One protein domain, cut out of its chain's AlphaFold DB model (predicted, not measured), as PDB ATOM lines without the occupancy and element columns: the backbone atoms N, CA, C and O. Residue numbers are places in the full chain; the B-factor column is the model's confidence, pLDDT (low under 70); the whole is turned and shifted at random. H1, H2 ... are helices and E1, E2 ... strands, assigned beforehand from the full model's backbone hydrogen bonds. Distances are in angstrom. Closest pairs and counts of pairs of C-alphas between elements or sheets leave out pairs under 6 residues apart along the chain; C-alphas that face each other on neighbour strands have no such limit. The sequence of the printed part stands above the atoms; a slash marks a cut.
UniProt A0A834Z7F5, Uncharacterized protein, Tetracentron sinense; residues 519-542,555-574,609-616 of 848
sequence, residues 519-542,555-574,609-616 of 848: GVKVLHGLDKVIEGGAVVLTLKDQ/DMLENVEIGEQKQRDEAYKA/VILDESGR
ATOM      1  N   GLY A 519      40.824 -11.800 -34.796       75.25
ATOM      2  CA  GLY A 519      40.121 -11.025 -35.814       75.25
ATOM      3  C   GLY A 519      38.947 -11.744 -36.474       75.25
ATOM      4  O   GLY A 519      38.191 -11.077 -37.166       75.25
ATOM      5  N   VAL A 520      38.723 -13.039 -36.224       84.19
ATOM      6  CA  VAL A 520      37.581 -13.791 -36.773       84.19
ATOM      7  C   VAL A 520      36.266 -13.336 -36.120       84.19
ATOM      8  O   VAL A 520      36.198 -13.126 -34.904       84.19
ATOM      9  N   LYS A 521      35.196 -13.171 -36.912       85.62
ATOM     10  CA  LYS A 521      33.905 -12.634 -36.439       85.62
ATOM     11  C   LYS A 521      32.905 -13.745 -36.118       85.62
ATOM     12  O   LYS A 521      32.417 -14.424 -37.010       85.62
ATOM     13  N   VAL A 522      32.500 -13.881 -34.862       85.56
ATOM     14  CA  VAL A 522      31.471 -14.830 -34.407       85.56
ATOM     15  C   VAL A 522      30.081 -14.194 -34.506       85.56
ATOM     16  O   VAL A 522      29.769 -13.252 -33.783       85.56
ATOM     17  N   LEU A 523      29.216 -14.695 -35.390       80.00
ATOM     18  CA  LEU A 523      27.919 -14.072 -35.699       80.00
ATOM     19  C   LEU A 523      26.848 -14.235 -34.620       80.00
ATOM     20  O   LEU A 523      26.061 -13.319 -34.388       80.00
ATOM     21  N   HIS A 524      26.784 -15.395 -33.973       73.88
ATOM     22  CA  HIS A 524      25.765 -15.669 -32.961       73.88
ATOM     23  C   HIS A 524      26.389 -15.541 -31.580       73.88
ATOM     24  O   HIS A 524      26.882 -16.513 -31.015       73.88
ATOM     25  N   GLY A 525      26.423 -14.301 -31.094       66.44
ATOM     26  CA  GLY A 525      27.066 -13.932 -29.839       66.44
ATOM     27  C   GLY A 525      26.462 -14.575 -28.585       66.44
ATOM     28  O   GLY A 525      25.344 -15.095 -28.581       66.44
ATOM     29  N   LEU A 526      27.265 -14.463 -27.525       62.31
ATOM     30  CA  LEU A 526      27.174 -14.941 -26.136       62.31
ATOM     31  C   LEU A 526      25.778 -15.133 -25.519       62.31
ATOM     32  O   LEU A 526      25.610 -16.028 -24.704       62.31
ATOM     33  N   ASP A 527      24.777 -14.347 -25.913       67.75
ATOM     34  CA  ASP A 527      23.404 -14.398 -25.381       67.75
ATOM     35  C   ASP A 527      22.731 -15.776 -25.553       67.75
ATOM     36  O   ASP A 527      21.863 -16.177 -24.781       67.75
ATOM     37  N   LYS A 528      23.158 -16.544 -26.563       70.50
ATOM     38  CA  LYS A 528      22.653 -17.904 -26.812       70.50
ATOM     39  C   LYS A 528      23.519 -19.005 -26.203       70.50
ATOM     40  O   LYS A 528      23.092 -20.160 -26.186       70.50
ATOM     41  N   VAL A 529      24.724 -18.672 -25.744       68.81
ATOM     42  CA  VAL A 529      25.645 -19.631 -25.135       68.81
ATOM     43  C   VAL A 529      25.412 -19.595 -23.634       68.81
ATOM     44  O   VAL A 529      25.703 -18.616 -22.956       68.81
ATOM     45  N   ILE A 530      24.838 -20.672 -23.112       68.44
ATOM     46  CA  ILE A 530      24.585 -20.818 -21.681       68.44
ATOM     47  C   ILE A 530      25.944 -20.842 -20.968       68.44
ATOM     48  O   ILE A 530      26.845 -21.562 -21.403       68.44
ATOM     49  N   GLU A 531      26.100 -20.060 -19.897       74.19
ATOM     50  CA  GLU A 531      27.343 -19.963 -19.123       74.19
ATOM     51  C   GLU A 531      27.853 -21.369 -18.736       74.19
ATOM     52  O   GLU A 531      27.181 -22.114 -18.022       74.19
ATOM     53  N   GLY A 532      29.017 -21.758 -19.273       69.88
ATOM     54  CA  GLY A 532      29.637 -23.074 -19.059       69.88
ATOM     55  C   GLY A 532      29.398 -24.133 -20.149       69.88
ATOM     56  O   GLY A 532      29.929 -25.236 -20.030       69.88
ATOM     57  N   GLY A 533      28.644 -23.833 -21.211       70.25
ATOM     58  CA  GLY A 533      28.474 -24.723 -22.365       70.25
ATOM     59  C   GLY A 533      29.557 -24.523 -23.429       70.25
ATOM     60  O   GLY A 533      29.692 -23.429 -23.973       70.25
ATOM     61  N   ALA A 534      30.307 -25.576 -23.763       77.94
ATOM     62  CA  ALA A 534      31.189 -25.567 -24.929       77.94
ATOM     63  C   ALA A 534      30.344 -25.661 -26.210       77.94
ATOM     64  O   ALA A 534      29.542 -26.583 -26.361       77.94
ATOM     65  N   VAL A 535      30.515 -24.704 -27.121       79.00
ATOM     66  CA  VAL A 535      29.787 -24.635 -28.393       79.00
ATOM     67  C   VAL A 535      30.793 -24.688 -29.532       79.00
ATOM     68  O   VAL A 535      31.717 -23.879 -29.582       79.00
ATOM     69  N   VAL A 536      30.609 -25.642 -30.446       85.31
ATOM     70  CA  VAL A 536      31.431 -25.760 -31.653       85.31
ATOM     71  C   VAL A 536      30.988 -24.695 -32.654       85.31
ATOM     72  O   VAL A 536      29.799 -24.540 -32.929       85.31
ATOM     73  N   LEU A 537      31.947 -23.941 -33.184       84.50
ATOM     74  CA  LEU A 537      31.717 -22.919 -34.199       84.50
ATOM     75  C   LEU A 537      32.270 -23.407 -35.536       84.50
ATOM     76  O   LEU A 537      33.384 -23.921 -35.597       84.50
ATOM     77  N   THR A 538      31.497 -23.230 -36.603       86.25
ATOM     78  CA  THR A 538      31.874 -23.592 -37.975       86.25
ATOM     79  C   THR A 538      31.991 -22.344 -38.841       86.25
ATOM     80  O   THR A 538      31.335 -21.340 -38.570       86.25
ATOM     81  N   LEU A 539      32.828 -22.377 -39.877       88.50
ATOM     82  CA  LEU A 539      32.915 -21.283 -40.845       88.50
ATOM     83  C   LEU A 539      31.587 -21.148 -41.598       88.50
ATOM     84  O   LEU A 539      31.007 -22.145 -42.024       88.50
ATOM     85  N   LYS A 540      31.097 -19.919 -41.746       86.00
ATOM     86  CA  LYS A 540      29.902 -19.627 -42.531       86.00
ATOM     87  C   LYS A 540      30.221 -19.690 -44.023       86.00
ATOM     88  O   LYS A 540      31.236 -19.163 -44.464       86.00
ATOM     89  N   ASP A 541      29.302 -20.244 -44.807       86.12
ATOM     90  CA  ASP A 541      29.414 -20.281 -46.266       86.12
ATOM     91  C   ASP A 541      29.462 -18.856 -46.857       86.12
ATOM     92  O   ASP A 541      28.457 -18.137 -46.876       86.12
ATOM     93  N   GLN A 542      30.639 -18.448 -47.347       81.50
ATOM     94  CA  GLN A 542      30.867 -17.205 -48.089       81.50
ATOM     95  C   GLN A 542      31.309 -17.506 -49.527       81.50
ATOM     96  O   GLN A 542      32.115 -18.400 -49.798       81.50
ATOM     97  N   ASP A 555      36.506 -13.488 -42.117       81.19
ATOM     98  CA  ASP A 555      35.872 -14.799 -41.989       81.19
ATOM     99  C   ASP A 555      34.869 -14.816 -40.828       81.19
ATOM    100  O   ASP A 555      35.150 -14.388 -39.698       81.19
ATOM    101  N   MET A 556      33.663 -15.301 -41.121       84.31
ATOM    102  CA  MET A 556      32.571 -15.352 -40.156       84.31
ATOM    103  C   MET A 556      32.381 -16.762 -39.600       84.31
ATOM    104  O   MET A 556      32.179 -17.713 -40.348       84.31
ATOM    105  N   LEU A 557      32.346 -16.890 -38.276       84.69
ATOM    106  CA  LEU A 557      32.012 -18.124 -37.572       84.69
ATOM    107  C   LEU A 557      30.542 -18.144 -37.143       84.69
ATOM    108  O   LEU A 557      30.010 -17.200 -36.549       84.69
ATOM    109  N   GLU A 558      29.896 -19.269 -37.402       84.06
ATOM    110  CA  GLU A 558      28.509 -19.577 -37.095       84.06
ATOM    111  C   GLU A 558      28.442 -20.971 -36.464       84.06
ATOM    112  O   GLU A 558      28.978 -21.934 -37.000       84.06
ATOM    113  N   ASN A 559      27.780 -21.113 -35.313       85.44
ATOM    114  CA  ASN A 559      27.366 -22.445 -34.874       85.44
ATOM    115  C   ASN A 559      26.210 -22.917 -35.770       85.44
ATOM    116  O   ASN A 559      25.199 -22.216 -35.861       85.44
ATOM    117  N   VAL A 560      26.328 -24.109 -36.363       83.00
ATOM    118  CA  VAL A 560      25.329 -24.710 -37.265       83.00
ATOM    119  C   VAL A 560      23.945 -24.766 -36.624       83.00
ATOM    120  O   VAL A 560      22.964 -24.341 -37.231       83.00
ATOM    121  N   GLU A 561      23.848 -25.233 -35.376       83.12
ATOM    122  CA  GLU A 561      22.552 -25.391 -34.703       83.12
ATOM    123  C   GLU A 561      21.874 -24.040 -34.450       83.12
ATOM    124  O   GLU A 561      20.673 -23.874 -34.677       83.12
ATOM    125  N   ILE A 562      22.650 -23.043 -34.015       80.69
ATOM    126  CA  ILE A 562      22.137 -21.697 -33.738       80.69
ATOM    127  C   ILE A 562      21.763 -20.976 -35.039       80.69
ATOM    128  O   ILE A 562      20.755 -20.258 -35.075       80.69
ATOM    129  N   GLY A 563      22.551 -21.180 -36.094       81.81
ATOM    130  CA  GLY A 563      22.294 -20.671 -37.432       81.81
ATOM    131  C   GLY A 563      21.013 -21.223 -38.029       81.81
ATOM    132  O   GLY A 563      20.114 -20.471 -38.413       81.81
ATOM    133  N   GLU A 564      20.863 -22.544 -38.014       85.62
ATOM    134  CA  GLU A 564      19.672 -23.208 -38.528       85.62
ATOM    135  C   GLU A 564      18.429 -22.852 -37.700       85.62
ATOM    136  O   GLU A 564      17.367 -22.565 -38.253       85.62
ATOM    137  N   GLN A 565      18.549 -22.794 -36.370       84.56
ATOM    138  CA  GLN A 565      17.451 -22.365 -35.503       84.56
ATOM    139  C   GLN A 565      16.997 -20.938 -35.830       84.56
ATOM    140  O   GLN A 565      15.798 -20.668 -35.914       84.56
ATOM    141  N   LYS A 566      17.938 -20.027 -36.089       85.38
ATOM    142  CA  LYS A 566      17.621 -18.662 -36.508       85.38
ATOM    143  C   LYS A 566      16.922 -18.626 -37.864       85.38
ATOM    144  O   LYS A 566      15.918 -17.926 -37.994       85.38
ATOM    145  N   GLN A 567      17.405 -19.388 -38.845       85.25
ATOM    146  CA  GLN A 567      16.754 -19.495 -40.152       85.25
ATOM    147  C   GLN A 567      15.327 -20.039 -40.017       85.25
ATOM    148  O   GLN A 567      14.401 -19.513 -40.637       85.25
ATOM    149  N   ARG A 568      15.112 -21.043 -39.155       85.88
ATOM    150  CA  ARG A 568      13.772 -21.554 -38.836       85.88
ATOM    151  C   ARG A 568      12.897 -20.471 -38.218       85.88
ATOM    152  O   ARG A 568      11.769 -20.286 -38.666       85.88
ATOM    153  N   ASP A 569      13.393 -19.740 -37.227       86.25
ATOM    154  CA  ASP A 569      12.635 -18.678 -36.561       86.25
ATOM    155  C   ASP A 569      12.295 -17.525 -37.512       86.25
ATOM    156  O   ASP A 569      11.186 -16.984 -37.467       86.25
ATOM    157  N   GLU A 570      13.213 -17.163 -38.407       87.94
ATOM    158  CA  GLU A 570      12.979 -16.179 -39.459       87.94
ATOM    159  C   GLU A 570      11.941 -16.676 -40.467       87.94
ATOM    160  O   GLU A 570      10.994 -15.949 -40.767       87.94
ATOM    161  N   ALA A 571      12.039 -17.929 -40.913       86.00
ATOM    162  CA  ALA A 571      11.046 -18.553 -41.779       86.00
ATOM    163  C   ALA A 571       9.668 -18.612 -41.102       86.00
ATOM    164  O   ALA A 571       8.660 -18.270 -41.725       86.00
ATOM    165  N   TYR A 572       9.600 -18.948 -39.810       85.38
ATOM    166  CA  TYR A 572       8.364 -18.911 -39.029       85.38
ATOM    167  C   TYR A 572       7.814 -17.489 -38.895       85.38
ATOM    168  O   TYR A 572       6.606 -17.292 -39.044       85.38
ATOM    169  N   LYS A 573       8.657 -16.481 -38.649       83.38
ATOM    170  CA  LYS A 573       8.242 -15.068 -38.605       83.38
ATOM    171  C   LYS A 573       7.761 -14.591 -39.975       83.38
ATOM    172  O   LYS A 573       6.715 -13.956 -40.051       83.38
ATOM    173  N   ALA A 574       8.458 -14.925 -41.056       81.31
ATOM    174  CA  ALA A 574       8.074 -14.594 -42.425       81.31
ATOM    175  C   ALA A 574       6.771 -15.296 -42.844       81.31
ATOM    176  O   ALA A 574       5.924 -14.689 -43.501       81.31
ATOM    177  N   VAL A 609      30.348 -10.727 -32.770       77.12
ATOM    178  CA  VAL A 609      31.443 -10.381 -31.857       77.12
ATOM    179  C   VAL A 609      32.771 -10.815 -32.474       77.12
ATOM    180  O   VAL A 609      32.879 -11.926 -32.980       77.12
ATOM    181  N   ILE A 610      33.785  -9.954 -32.450       81.12
ATOM    182  CA  ILE A 610      35.116 -10.249 -33.007       81.12
ATOM    183  C   ILE A 610      36.005 -10.844 -31.909       81.12
ATOM    184  O   ILE A 610      36.005 -10.342 -30.782       81.12
ATOM    185  N   LEU A 611      36.748 -11.902 -32.240       80.62
ATOM    186  CA  LEU A 611      37.720 -12.534 -31.345       80.62
ATOM    187  C   LEU A 611      39.035 -11.744 -31.308       80.62
ATOM    188  O   LEU A 611      39.513 -11.255 -32.332       80.62
ATOM    189  N   ASP A 612      39.625 -11.621 -30.122       80.00
ATOM    190  CA  ASP A 612      40.929 -10.993 -29.920       80.00
ATOM    191  C   ASP A 612      42.101 -11.969 -30.147       80.00
ATOM    192  O   ASP A 612      41.914 -13.170 -30.343       80.00
ATOM    193  N   GLU A 613      43.337 -11.459 -30.097       75.00
ATOM    194  CA  GLU A 613      44.587 -12.229 -30.260       75.00
ATOM    195  C   GLU A 613      44.772 -13.374 -29.250       75.00
ATOM    196  O   GLU A 613      45.676 -14.200 -29.390       75.00
ATOM    197  N   SER A 614      43.934 -13.434 -28.215       73.44
ATOM    198  CA  SER A 614      43.938 -14.492 -27.210       73.44
ATOM    199  C   SER A 614      42.800 -15.501 -27.386       73.44
ATOM    200  O   SER A 614      42.706 -16.440 -26.592       73.44
ATOM    201  N   GLY A 615      41.967 -15.339 -28.421       66.75
ATOM    202  CA  GLY A 615      40.751 -16.123 -28.639       66.75
ATOM    203  C   GLY A 615      39.641 -15.795 -27.636       66.75
ATOM    204  O   GLY A 615      38.722 -16.593 -27.458       66.75
ATOM    205  N   ARG A 616      39.735 -14.654 -26.942       69.56
ATOM    206  CA  ARG A 616      38.707 -14.131 -26.037       69.56
ATOM    207  C   ARG A 616      37.899 -13.053 -26.745       69.56
ATOM    208  O   ARG A 616      38.265 -12.549 -27.806       69.56
TER     209      ARG A 616
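What this domain is: This is residues 519 to 542, 555 to 574 and 609 to 616 of the 848 residues of an uncharacterized protein of Tetracentron sinense (UniProt A0A834Z7F5). This domain has little regular structure: one helix, H1, whose residues 567 to 574 stick out from a body of loops that holds the short strand E1. Residues 538 to 539 of the long unnamed stretch 519 to 542 pair with E1, antiparallel. The printed part has 52 residues, with E1 then H1 along the chain; these hold only 18 residues, mostly helix. The whole is flat, spanning 38 by 29 by 15 A, and only just loose, close to compact, with a radius of gyration of the C-alphas of 12.1 A.

Where its parts are: H1, residues 560 to 574, runs 20.7 A from C-alpha 560 at (25.329, -24.710, -37.265) to C-alpha 574 at (8.074, -14.594, -42.425). E1 is residues 556 to 558, 6.6 A long, with C-alpha 556 at (32.571, -15.352, -40.156).

How they stand to each other: H1 and E1 meet only through their tight link of 1 residue. E1 pairs with no named strand. Every O i to N i+4 pair in H1 is within hydrogen-bond range.

The domain as a whole: The C-alphas farthest apart, of Ala 574 and Ser 614, are 39.0 A apart. Residues 543 to 554 and 575 to 608 are not printed, with C-alpha gaps of 8.2 A and 26.0 A. Confidence is under 70 at residues 525 to 527, 529 to 530, 532 and 615 to 616.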